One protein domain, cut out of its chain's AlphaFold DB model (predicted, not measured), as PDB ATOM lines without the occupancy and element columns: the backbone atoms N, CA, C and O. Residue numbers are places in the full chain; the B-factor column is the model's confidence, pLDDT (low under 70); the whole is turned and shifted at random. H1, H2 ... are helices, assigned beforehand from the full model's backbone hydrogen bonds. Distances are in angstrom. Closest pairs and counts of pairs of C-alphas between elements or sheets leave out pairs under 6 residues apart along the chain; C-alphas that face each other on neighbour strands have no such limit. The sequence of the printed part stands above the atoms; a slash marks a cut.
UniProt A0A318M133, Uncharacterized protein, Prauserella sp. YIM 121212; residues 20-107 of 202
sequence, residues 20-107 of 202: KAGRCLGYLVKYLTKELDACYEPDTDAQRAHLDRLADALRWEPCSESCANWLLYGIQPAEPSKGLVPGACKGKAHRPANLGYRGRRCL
ATOM      1  N   LYS A  20     208.029 207.545 200.390       76.88
ATOM      2  CA  LYS A  20     207.780 206.789 199.152       76.88
ATOM      3  C   LYS A  20     208.857 205.719 198.964       76.88
ATOM      4  O   LYS A  20     208.496 204.574 198.726       76.88
ATOM      5  N   ALA A  21     210.135 206.053 199.160       83.31
ATOM      6  CA  ALA A  21     211.228 205.081 199.130       83.31
ATOM      7  C   ALA A  21     211.093 204.015 200.218       83.31
ATOM      8  O   ALA A  21     211.205 202.838 199.902       83.31
ATOM      9  N   GLY A  22     210.759 204.390 201.456       79.06
ATOM     10  CA  GLY A  22     210.526 203.420 202.535       79.06
ATOM     11  C   GLY A  22     209.378 202.450 202.229       79.06
ATOM     12  O   GLY A  22     209.515 201.241 202.415       79.06
ATOM     13  N   ARG A  23     208.263 202.949 201.676       78.69
ATOM     14  CA  ARG A  23     207.143 202.099 201.232       78.69
ATOM     15  C   ARG A  23     207.511 201.228 200.038       78.69
ATOM     16  O   ARG A  23     207.181 200.049 200.060       78.69
ATOM     17  N   CYS A  24     208.183 201.775 199.028       74.44
ATOM     18  CA  CYS A  24     208.655 201.013 197.874       74.44
ATOM     19  C   CYS A  24     209.639 199.927 198.299       74.44
ATOM     20  O   CYS A  24     209.485 198.805 197.851       74.44
ATOM     21  N   LEU A  25     210.574 200.218 199.207       78.56
ATOM     22  CA  LEU A  25     211.522 199.250 199.755       78.56
ATOM     23  C   LEU A  25     210.801 198.162 200.555       78.56
ATOM     24  O   LEU A  25     211.014 196.985 200.308       78.56
ATOM     25  N   GLY A  26     209.896 198.529 201.467       71.69
ATOM     26  CA  GLY A  26     209.121 197.556 202.239       71.69
ATOM     27  C   GLY A  26     208.218 196.687 201.360       71.69
ATOM     28  O   GLY A  26     208.092 195.485 201.591       71.69
ATOM     29  N   TYR A  27     207.617 197.269 200.318       72.50
ATOM     30  CA  TYR A  27     206.832 196.537 199.327       72.50
ATOM     31  C   TYR A  27     207.742 195.633 198.487       72.50
ATOM     32  O   TYR A  27     207.472 194.443 198.390       72.50
ATOM     33  N   LEU A  28     208.858 196.144 197.967       65.81
ATOM     34  CA  LEU A  28     209.848 195.373 197.221       65.81
ATOM     35  C   LEU A  28     210.378 194.212 198.051       65.81
ATOM     36  O   LEU A  28     210.282 193.102 197.583       65.81
ATOM     37  N   VAL A  29     210.833 194.401 199.289       62.34
ATOM     38  CA  VAL A  29     211.336 193.310 200.148       62.34
ATOM     39  C   VAL A  29     210.242 192.281 200.462       62.34
ATOM     40  O   VAL A  29     210.493 191.073 200.456       62.34
ATOM     41  N   LYS A  30     208.996 192.736 200.656       59.56
ATOM     42  CA  LYS A  30     207.825 191.861 200.813       59.56
ATOM     43  C   LYS A  30     207.544 191.010 199.571       59.56
ATOM     44  O   LYS A  30     206.998 189.920 199.722       59.56
ATOM     45  N   TYR A  31     207.849 191.502 198.369       57.56
ATOM     46  CA  TYR A  31     207.643 190.762 197.120       57.56
ATOM     47  C   TYR A  31     208.913 190.118 196.567       57.56
ATOM     48  O   TYR A  31     208.789 189.128 195.878       57.56
ATOM     49  N   LEU A  32     210.111 190.555 196.933       46.09
ATOM     50  CA  LEU A  32     211.393 189.944 196.570       46.09
ATOM     51  C   LEU A  32     211.505 188.549 197.194       46.09
ATOM     52  O   LEU A  32     212.004 187.616 196.585       46.09
ATOM     53  N   THR A  33     210.960 188.393 198.401       47.91
ATOM     54  CA  THR A  33     210.828 187.098 199.083       47.91
ATOM     55  C   THR A  33     209.648 186.262 198.578       47.91
ATOM     56  O   THR A  33     209.551 185.078 198.893       47.91
ATOM     57  N   LYS A  34     208.732 186.862 197.810       44.50
ATOM     58  CA  LYS A  34     207.470 186.242 197.375       44.50
ATOM     59  C   LYS A  34     207.450 185.889 195.890       44.50
ATOM     60  O   LYS A  34     206.772 184.937 195.506       44.50
ATOM     61  N   GLU A  35     208.191 186.648 195.098       42.81
ATOM     62  CA  GLU A  35     208.475 186.427 193.696       42.81
ATOM     63  C   GLU A  35     209.892 185.908 193.562       42.81
ATOM     64  O   GLU A  35     210.803 186.583 193.091       42.81
ATOM     65  N   LEU A  36     210.082 184.666 193.992       47.44
ATOM     66  CA  LEU A  36     211.294 183.965 193.620       47.44
ATOM     67  C   LEU A  36     211.282 183.666 192.111       47.44
ATOM     68  O   LEU A  36     212.333 183.284 191.634       47.44
ATOM     69  N   ASP A  37     210.157 183.878 191.388       44.00
ATOM     70  CA  ASP A  37     209.734 183.551 189.991       44.00
ATOM     71  C   ASP A  37     210.691 183.943 188.900       44.00
ATOM     72  O   ASP A  37     210.749 183.321 187.844       44.00
ATOM     73  N   ALA A  38     211.401 185.019 189.156       49.59
ATOM     74  CA  ALA A  38     212.302 185.612 188.202       49.59
ATOM     75  C   ALA A  38     213.764 185.284 188.542       49.59
ATOM     76  O   ALA A  38     214.658 185.669 187.802       49.59
ATOM     77  N   CYS A  39     214.029 184.588 189.655       49.56
ATOM     78  CA  CYS A  39     215.382 184.418 190.188       49.56
ATOM     79  C   CYS A  39     216.071 183.108 189.779       49.56
ATOM     80  O   CYS A  39     217.247 182.944 190.080       49.56
ATOM     81  N   TYR A  40     215.358 182.154 189.174       58.69
ATOM     82  CA  TYR A  40     215.914 180.826 188.883       58.69
ATOM     83  C   TYR A  40     215.190 180.156 187.715       58.69
ATOM     84  O   TYR A  40     213.975 179.956 187.804       58.69
ATOM     85  N   GLU A  41     215.951 179.834 186.673       71.06
ATOM     86  CA  GLU A  41     215.589 179.007 185.521       71.06
ATOM     87  C   GLU A  41     216.333 177.664 185.684       71.06
ATOM     88  O   GLU A  41     217.499 177.675 186.080       71.06
ATOM     89  N   PRO A  42     215.693 176.500 185.479       78.00
ATOM     90  CA  PRO A  42     216.367 175.214 185.629       78.00
ATOM     91  C   PRO A  42     217.367 174.969 184.487       78.00
ATOM     92  O   PRO A  42     216.986 174.643 183.360       78.00
ATOM     93  N   ASP A  43     218.654 175.026 184.809       84.38
ATOM     94  CA  ASP A  43     219.755 174.838 183.861       84.38
ATOM     95  C   ASP A  43     220.055 173.356 183.562       84.38
ATOM     96  O   ASP A  43     220.690 173.033 182.559       84.38
ATOM     97  N   THR A  44     219.579 172.425 184.397       90.62
ATOM     98  CA  THR A  44     219.861 170.979 184.264       90.62
ATOM     99  C   THR A  44     218.599 170.120 184.157       90.62
ATOM    100  O   THR A  44     217.534 170.473 184.669       90.62
ATOM    101  N   ASP A  45     218.730 168.931 183.559       92.94
ATOM    102  CA  ASP A  45     217.634 167.952 183.480       92.94
ATOM    103  C   ASP A  45     217.157 167.489 184.859       92.94
ATOM    104  O   ASP A  45     215.959 167.328 185.078       92.94
ATOM    105  N   ALA A  46     218.072 167.334 185.819       88.88
ATOM    106  CA  ALA A  46     217.722 166.959 187.186       88.88
ATOM    107  C   ALA A  46     216.845 168.023 187.872       88.88
ATOM    108  O   ALA A  46     215.907 167.679 188.592       88.88
ATOM    109  N   GLN A  47     217.118 169.311 187.627       83.25
ATOM    110  CA  GLN A  47     216.304 170.415 188.142       83.25
ATOM    111  C   GLN A  47     214.925 170.444 187.477       83.25
ATOM    112  O   GLN A  47     213.927 170.554 188.185       83.25
ATOM    113  N   ARG A  48     214.848 170.268 186.150       84.56
ATOM    114  CA  ARG A  48     213.565 170.150 185.432       84.56
ATOM    115  C   ARG A  48     212.724 168.992 185.971       84.56
ATOM    116  O   ARG A  48     211.605 169.210 186.420       84.56
ATOM    117  N   ALA A  49     213.309 167.799 186.073       87.69
ATOM    118  CA  ALA A  49     212.632 166.621 186.613       87.69
ATOM    119  C   ALA A  49     212.204 166.791 188.083       87.69
ATOM    120  O   ALA A  49     211.204 166.222 188.523       87.69
ATOM    121  N   HIS A  50     212.951 167.554 188.884       84.50
ATOM    122  CA  HIS A  50     212.535 167.898 190.242       84.50
ATOM    123  C   HIS A  50     211.307 168.818 190.248       84.50
ATOM    124  O   HIS A  50     210.359 168.545 190.988       84.50
ATOM    125  N   LEU A  51     211.302 169.863 189.416       79.50
ATOM    126  CA  LEU A  51     210.171 170.781 189.287       79.50
ATOM    127  C   LEU A  51     208.918 170.075 188.760       79.50
ATOM    128  O   LEU A  51     207.838 170.311 189.296       79.50
ATOM    129  N   ASP A  52     209.056 169.161 187.800       84.19
ATOM    130  CA  ASP A  52     207.938 168.362 187.285       84.19
ATOM    131  C   ASP A  52     207.345 167.457 188.371       84.19
ATOM    132  O   ASP A  52     206.135 167.459 188.586       84.19
ATOM    133  N   ARG A  53     208.186 166.759 189.151       86.88
ATOM    134  CA  ARG A  53     207.715 165.958 190.297       86.88
ATOM    135  C   ARG A  53     206.995 166.806 191.342       86.88
ATOM    136  O   ARG A  53     205.984 166.378 191.896       86.88
ATOM    137  N   LEU A  54     207.511 168.002 191.624       81.25
ATOM    138  CA  LEU A  54     206.868 168.943 192.537       81.25
ATOM    139  C   LEU A  54     205.521 169.417 191.973       81.25
ATOM    140  O   LEU A  54     204.532 169.492 192.704       81.25
ATOM    141  N   ALA A  55     205.460 169.693 190.669       79.69
ATOM    142  CA  ALA A  55     204.231 170.073 189.998       79.69
ATOM    143  C   ALA A  55     203.178 168.943 190.062       79.69
ATOM    144  O   ALA A  55     202.002 169.158 190.372       79.69
ATOM    145  N   ASP A  56     203.601 167.703 189.854       86.50
ATOM    146  CA  ASP A  56     202.715 166.546 189.919       86.50
ATOM    147  C   ASP A  56     202.214 166.228 191.329       86.50
ATOM    148  O   ASP A  56     201.084 165.762 191.482       86.50
ATOM    149  N   ALA A  57     202.991 166.522 192.369       86.00
ATOM    150  CA  ALA A  57     202.512 166.404 193.743       86.00
ATOM    151  C   ALA A  57     201.453 167.478 194.052       86.00
ATOM    152  O   ALA A  57     200.328 167.187 194.469       86.00
ATOM    153  N   LEU A  58     201.779 168.744 193.790       82.50
ATOM    154  CA  LEU A  58     200.980 169.869 194.276       82.50
ATOM    155  C   LEU A  58     199.717 170.136 193.461       82.50
ATOM    156  O   LEU A  58     198.811 170.820 193.944       82.50
ATOM    157  N   ARG A  59     199.606 169.609 192.236       84.25
ATOM    158  CA  ARG A  59     198.370 169.726 191.443       84.25
ATOM    159  C   ARG A  59     197.165 169.117 192.160       84.25
ATOM    160  O   ARG A  59     196.049 169.546 191.872       84.25
ATOM    161  N   TRP A  60     197.386 168.186 193.089       87.88
ATOM    162  CA  TRP A  60     196.347 167.527 193.882       87.88
ATOM    163  C   TRP A  60     196.074 168.226 195.213       87.88
ATOM    164  O   TRP A  60     194.959 168.154 195.717       87.88
ATOM    165  N   GLU A  61     197.013 169.012 195.728       87.44
ATOM    166  CA  GLU A  61     196.826 169.721 196.990       87.44
ATOM    167  C   GLU A  61     195.877 170.926 196.860       87.44
ATOM    168  O   GLU A  61     196.018 171.709 195.907       87.44
ATOM    169  N   PRO A  62     194.974 171.168 197.828       88.81
ATOM    170  CA  PRO A  62     194.078 172.320 197.807       88.81
ATOM    171  C   PRO A  62     194.832 173.658 197.840       88.81
ATOM    172  O   PRO A  62     195.664 173.900 198.710       88.81
ATOM    173  N   CYS A  63     194.532 174.570 196.909       81.19
ATOM    174  CA  CYS A  63     195.225 175.864 196.817       81.19
ATOM    175  C   CYS A  63     194.583 177.012 197.626       81.19
ATOM    176  O   CYS A  63     195.202 178.054 197.844       81.19
ATOM    177  N   SER A  64     193.315 176.872 198.013       81.75
ATOM    178  CA  SER A  64     192.500 177.880 198.709       81.75
ATOM    179  C   SER A  64     191.309 177.206 199.391       81.75
ATOM    180  O   SER A  64     191.024 176.047 199.114       81.75
ATOM    181  N   GLU A  65     190.583 177.920 200.253       85.75
ATOM    182  CA  GLU A  65     189.373 177.396 200.920       85.75
ATOM    183  C   GLU A  65     188.281 176.995 199.916       85.75
ATOM    184  O   GLU A  65     187.597 176.001 200.113       85.75
ATOM    185  N   SER A  66     188.183 177.694 198.786       88.69
ATOM    186  CA  SER A  66     187.255 177.394 197.686       88.69
ATOM    187  C   SER A  66     187.789 176.394 196.645       88.69
ATOM    188  O   SER A  66     187.205 176.223 195.574       88.69
ATOM    189  N   CYS A  67     188.931 175.749 196.898       89.50
ATOM    190  CA  CYS A  67     189.558 174.859 195.922       89.50
ATOM    191  C   CYS A  67     188.760 173.557 195.730       89.50
ATOM    192  O   CYS A  67     188.461 172.859 196.693       89.50
ATOM    193  N   ALA A  68     188.513 173.171 194.473       92.94
ATOM    194  CA  ALA A  68     187.833 171.917 194.123       92.94
ATOM    195  C   ALA A  68     188.540 170.665 194.669       92.94
ATOM    196  O   ALA A  68     187.905 169.637 194.883       92.94
ATOM    197  N   ASN A  69     189.852 170.739 194.901       92.88
ATOM    198  CA  ASN A  69     190.626 169.600 195.373       92.88
ATOM    199  C   ASN A  69     190.314 169.216 196.823       92.88
ATOM    200  O   ASN A  69     190.623 168.092 197.194       92.88
ATOM    201  N   TRP A  70     189.644 170.064 197.615       94.31
ATOM    202  CA  TRP A  70     189.110 169.643 198.919       94.31
ATOM    203  C   TRP A  70     188.173 168.437 198.810       94.31
ATOM    204  O   TRP A  70     188.156 167.591 199.703       94.31
ATOM    205  N   LEU A  71     187.486 168.292 197.672       94.75
ATOM    206  CA  LEU A  71     186.613 167.154 197.404       94.75
ATOM    207  C   LEU A  71     187.370 165.816 197.344       94.75
ATOM    208  O   LEU A  71     186.768 164.786 197.624       94.75
ATOM    209  N   LEU A  72     188.677 165.812 197.035       94.69
ATOM    210  CA  LEU A  72     189.511 164.598 197.111       94.69
ATOM    211  C   LEU A  72     189.654 164.087 198.551       94.69
ATOM    212  O   LEU A  72     189.890 162.903 198.762       94.69
ATOM    213  N   TYR A  73     189.495 164.979 199.528       93.00
ATOM    214  CA  TYR A  73     189.617 164.700 200.958       93.00
ATOM    215  C   TYR A  73     188.247 164.600 201.648       93.00
ATOM    216  O   TYR A  73     188.182 164.584 202.872       93.00
ATOM    217  N   GLY A  74     187.145 164.588 200.884       94.81
ATOM    218  CA  GLY A  74     185.785 164.582 201.436       94.81
ATOM    219  C   GLY A  74     185.374 165.892 202.119       94.81
ATOM    220  O   GLY A  74     184.385 165.916 202.847       94.81
ATOM    221  N   ILE A  75     186.112 166.983 201.896       94.88
ATOM    222  CA  ILE A  75     185.849 168.294 202.497       94.88
ATOM    223  C   ILE A  75     185.122 169.174 201.478       94.88
ATOM    224  O   ILE A  75     185.536 169.292 200.322       94.88
ATOM    225  N   GLN A  76     184.036 169.820 201.906       94.00
ATOM    226  CA  GLN A  76     183.315 170.774 201.068       94.00
ATOM    227  C   GLN A  76     184.118 172.084 200.946       94.00
ATOM    228  O   GLN A  76     184.436 172.691 201.969       94.00
ATOM    229  N   PRO A  77     184.438 172.553 199.723       93.25
ATOM    230  CA  PRO A  77     185.079 173.849 199.534       93.25
ATOM    231  C   PRO A  77     184.169 175.001 199.976       93.25
ATOM    232  O   PRO A  77     182.946 174.905 199.868       93.25
ATOM    233  N   ALA A  78     184.761 176.123 200.384       90.69
ATOM    234  CA  ALA A  78     184.030 177.367 200.603       90.69
ATOM    235  C   ALA A  78     183.394 177.863 199.290       90.69
ATOM    236  O   ALA A  78     184.043 177.840 198.243       90.69
ATOM    237  N   GLU A  79     182.141 178.327 199.359       88.81
ATOM    238  CA  GLU A  79     181.380 178.875 198.220       88.81
ATOM    239  C   GLU A  79     181.414 177.970 196.964       88.81
ATOM    240  O   GLU A  79     181.882 178.378 195.894       88.81
ATOM    241  N   PRO A  80     180.951 176.710 197.063       88.69
ATOM    242  CA  PRO A  80     181.068 175.765 195.965       88.69
ATOM    243  C   PRO A  80     180.160 176.176 194.799       88.69
ATOM    244  O   PRO A  80     178.961 176.400 194.961       88.69
ATOM    245  N   SER A  81     180.731 176.236 193.597       83.88
ATOM    246  CA  SER A  81     179.979 176.472 192.362       83.88
ATOM    247  C   SER A  81     179.578 175.154 191.694       83.88
ATOM    248  O   SER A  81     180.157 174.094 191.941       83.88
ATOM    249  N   LYS A  82     178.563 175.196 190.826       89.25
ATOM    250  CA  LYS A  82     178.150 174.019 190.052       89.25
ATOM    251  C   LYS A  82     179.294 173.566 189.135       89.25
ATOM    252  O   LYS A  82     179.880 174.380 188.425       89.25
ATOM    253  N   GLY A  83     179.569 172.261 189.110       87.81
ATOM    254  CA  GLY A  83     180.563 171.662 188.209       87.81
ATOM    255  C   GLY A  83     181.990 171.594 188.762       87.81
ATOM    256  O   GLY A  83     182.928 171.429 187.982       87.81
ATOM    257  N   LEU A  84     182.178 171.712 190.082       90.19
ATOM    258  CA  LEU A  84     183.449 171.351 190.710       90.19
ATOM    259  C   LEU A  84     183.685 169.844 190.577       90.19
ATOM    260  O   LEU A  84     182.821 169.037 190.910       90.19
ATOM    261  N   VAL A  85     184.872 169.485 190.095       92.69
ATOM    262  CA  VAL A  85     185.313 168.098 189.939       92.69
ATOM    263  C   VAL A  85     186.547 167.893 190.825       92.69
ATOM    264  O   VAL A  85     187.462 168.728 190.767       92.69
ATOM    265  N   PRO A  86     186.594 166.825 191.647       92.75
ATOM    266  CA  PRO A  86     187.757 166.520 192.477       92.75
ATOM    267  C   PRO A  86     189.037 166.454 191.632       92.75
ATOM    268  O   PRO A  86     189.072 165.795 190.596       92.75
ATOM    269  N   GLY A  87     190.085 167.169 192.048       89.56
ATOM    270  CA  GLY A  87     191.378 167.172 191.356       89.56
ATOM    271  C   GLY A  87     191.462 168.032 190.088       89.56
ATOM    272  O   GLY A  87     192.521 168.093 189.467       89.56
ATOM    273  N   ALA A  88     190.384 168.722 189.705       90.06
ATOM    274  CA  ALA A  88     190.324 169.550 188.499       90.06
ATOM    275  C   ALA A  88     190.102 171.041 188.813       90.06
ATOM    276  O   ALA A  88     189.358 171.745 188.122       90.06
ATOM    277  N   CYS A  89     190.728 171.552 189.878       89.00
ATOM    278  CA  CYS A  89     190.643 172.972 190.197       89.00
ATOM    279  C   CYS A  89     191.255 173.839 189.077       89.00
ATOM    280  O   CYS A  89     192.431 173.723 188.741       89.00
ATOM    281  N   LYS A  90     190.470 174.784 188.542       84.56
ATOM    282  CA  LYS A  90     190.895 175.737 187.492       84.56
ATOM    283  C   LYS A  90     191.675 176.946 188.033       84.56
ATOM    284  O   LYS A  90     191.959 177.892 187.294       84.56
ATOM    285  N   GLY A  91     191.978 176.960 189.332       81.00
ATOM    286  CA  GLY A  91     192.687 178.055 189.985       81.00
ATOM    287  C   GLY A  91     194.070 178.266 189.370       81.00
ATOM    288  O   GLY A  91     194.768 177.314 189.039       81.00
ATOM    289  N   LYS A  92     194.511 179.525 189.247       78.19
ATOM    290  CA  LYS A  92     195.850 179.842 188.704       78.19
ATOM    291  C   LYS A  92     196.975 179.150 189.482       78.19
ATOM    292  O   LYS A  92     197.983 178.811 188.885       78.19
ATOM    293  N   ALA A  93     196.755 178.879 190.769       77.75
ATOM    294  CA  ALA A  93     197.653 178.134 191.651       77.75
ATOM    295  C   ALA A  93     197.797 176.633 191.316       77.75
ATOM    296  O   ALA A  93     198.546 175.951 192.012       77.75
ATOM    297  N   HIS A  94     197.070 176.126 190.308       79.75
ATOM    298  CA  HIS A  94     197.210 174.779 189.738       79.75
ATOM    299  C   HIS A  94     197.986 174.741 188.411       79.75
ATOM    300  O   HIS A  94     198.165 173.678 187.826       79.75
ATOM    301  N   ARG A  95     198.469 175.887 187.916       76.31
ATOM    302  CA  ARG A  95     199.310 175.935 186.712       76.31
ATOM    303  C   ARG A  95     200.765 175.636 187.085       76.31
ATOM    304  O   ARG A  95     201.194 176.188 188.095       76.31
ATOM    305  N   PRO A  96     201.540 174.905 186.261       72.62
ATOM    306  CA  PRO A  96     202.968 174.657 186.502       72.62
ATOM    307  C   PRO A  96     203.755 175.939 186.800       72.62
ATOM    308  O   PRO A  96     204.457 176.016 187.797       72.62
ATOM    309  N   ALA A  97     203.489 177.008 186.041       68.25
ATOM    310  CA  ALA A  97     204.070 178.336 186.258       68.25
ATOM    311  C   ALA A  97     203.742 178.989 187.623       68.25
ATOM    312  O   ALA A  97     204.210 180.082 187.899       68.25
ATOM    313  N   ASN A  98     202.865 178.393 188.439       67.81
ATOM    314  CA  ASN A  98     202.447 178.896 189.753       67.81
ATOM    315  C   ASN A  98     202.458 177.785 190.832       67.81
ATOM    316  O   ASN A  98     201.882 177.976 191.913       67.81
ATOM    317  N   LEU A  99     203.008 176.602 190.523       61.91
ATOM    318  CA  LEU A  99     202.973 175.420 191.381       61.91
ATOM    319  C   LEU A  99     204.261 175.314 192.206       61.91
ATOM    320  O   LEU A  99     205.353 175.233 191.663       61.91
ATOM    321  N   GLY A 100     204.123 175.284 193.530       54.72
ATOM    322  CA  GLY A 100     205.168 174.827 194.460       54.72
ATOM    323  C   GLY A 100     206.124 175.842 195.011       54.72
ATOM    324  O   GLY A 100     206.412 175.808 196.193       54.72
ATOM    325  N   TYR A 101     206.486 176.822 194.233       48.47
ATOM    326  CA  TYR A 101     207.133 178.040 194.676       48.47
ATOM    327  C   TYR A 101     206.795 178.983 193.551       48.47
ATOM    328  O   TYR A 101     206.964 178.545 192.417       48.47
ATOM    329  N   ARG A 102     206.357 180.216 193.864       42.75
ATOM    330  CA  ARG A 102     206.091 181.325 192.915       42.75
ATOM    331  C   ARG A 102     204.608 181.663 192.724       42.75
ATOM    332  O   ARG A 102     203.869 181.087 191.931       42.75
ATOM    333  N   GLY A 103     204.138 182.590 193.562       47.78
ATOM    334  CA  GLY A 103     203.054 183.497 193.177       47.78
ATOM    335  C   GLY A 103     201.717 183.421 193.920       47.78
ATOM    336  O   GLY A 103     201.126 184.477 194.142       47.78
ATOM    337  N   ARG A 104     201.185 182.252 194.330       53.34
ATOM    338  CA  ARG A 104     199.873 182.205 195.051       53.34
ATOM    339  C   ARG A 104     199.670 181.113 196.107       53.34
ATOM    340  O   ARG A 104     198.750 181.268 196.908       53.34
ATOM    341  N   ARG A 105     200.489 180.051 196.145       56.22
ATOM    342  CA  ARG A 105     200.492 179.092 197.273       56.22
ATOM    343  C   ARG A 105     201.297 179.605 198.466       56.22
ATOM    344  O   ARG A 105     200.921 179.332 199.600       56.22
ATOM    345  N   CYS A 106     202.333 180.420 198.225       48.38
ATOM    346  CA  CYS A 106     202.995 181.187 199.276       48.38
ATOM    347  C   CYS A 106     201.966 182.117 199.915       48.38
ATOM    348  O   CYS A 106     201.456 183.058 199.295       48.38
ATOM    349  N   LEU A 107     201.634 181.766 201.148       50.16
ATOM    350  CA  LEU A 107     200.634 182.375 201.994       50.16
ATOM    351  C   LEU A 107     200.688 183.906 201.848       50.16
ATOM    352  O   LEU A 107     201.716 184.546 202.070       50.16
TER     353      LEU A 107
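What this domain is: This is residues 20 to 107 of the 202 residues of an uncharacterized protein of Prauserella sp. YIM 121212 (UniProt A0A318M133). This is a loose, flat model with little regular structure: helix H1 sticks out as a free arm, a long link leads from it to H2, and H1 with this link makes one side of an open V, H2 the other. Beyond H2, short H3 lies among loops, and the long tail, residues 74 to 107, folds back towards the mouth of the V. The 88 printed residues hold three named helices, H1, H2, H3, and no named strand; the class is all helix, with 33 residues in helices. The radius of gyration of the C-alphas is 16.0 A and the spans are 45 by 39 by 16 A.

Where its parts are: H1, residues 20 to 32, begins at C-alpha 20 (207.780, 206.789, 199.152) and is 17.4 A long. H2, residues 45 to 58, is 19.9 A long. H3, residues 68 to 73, ends at C-alpha 73 (189.617, 164.700, 200.958).

How they stand to each other: H1, H2 and H3 are apart from one another. In H1 and H2 every O i to N i+4 pair is within hydrogen-bond range; in H3 0 of 2 are, but 3 of 3 O i to N i+3 pairs.

The domain as a whole: The printed part has no cut. The link H1 to H2 is long. Residues 28 to 40 and 97 to 107 have pLDDT under 70.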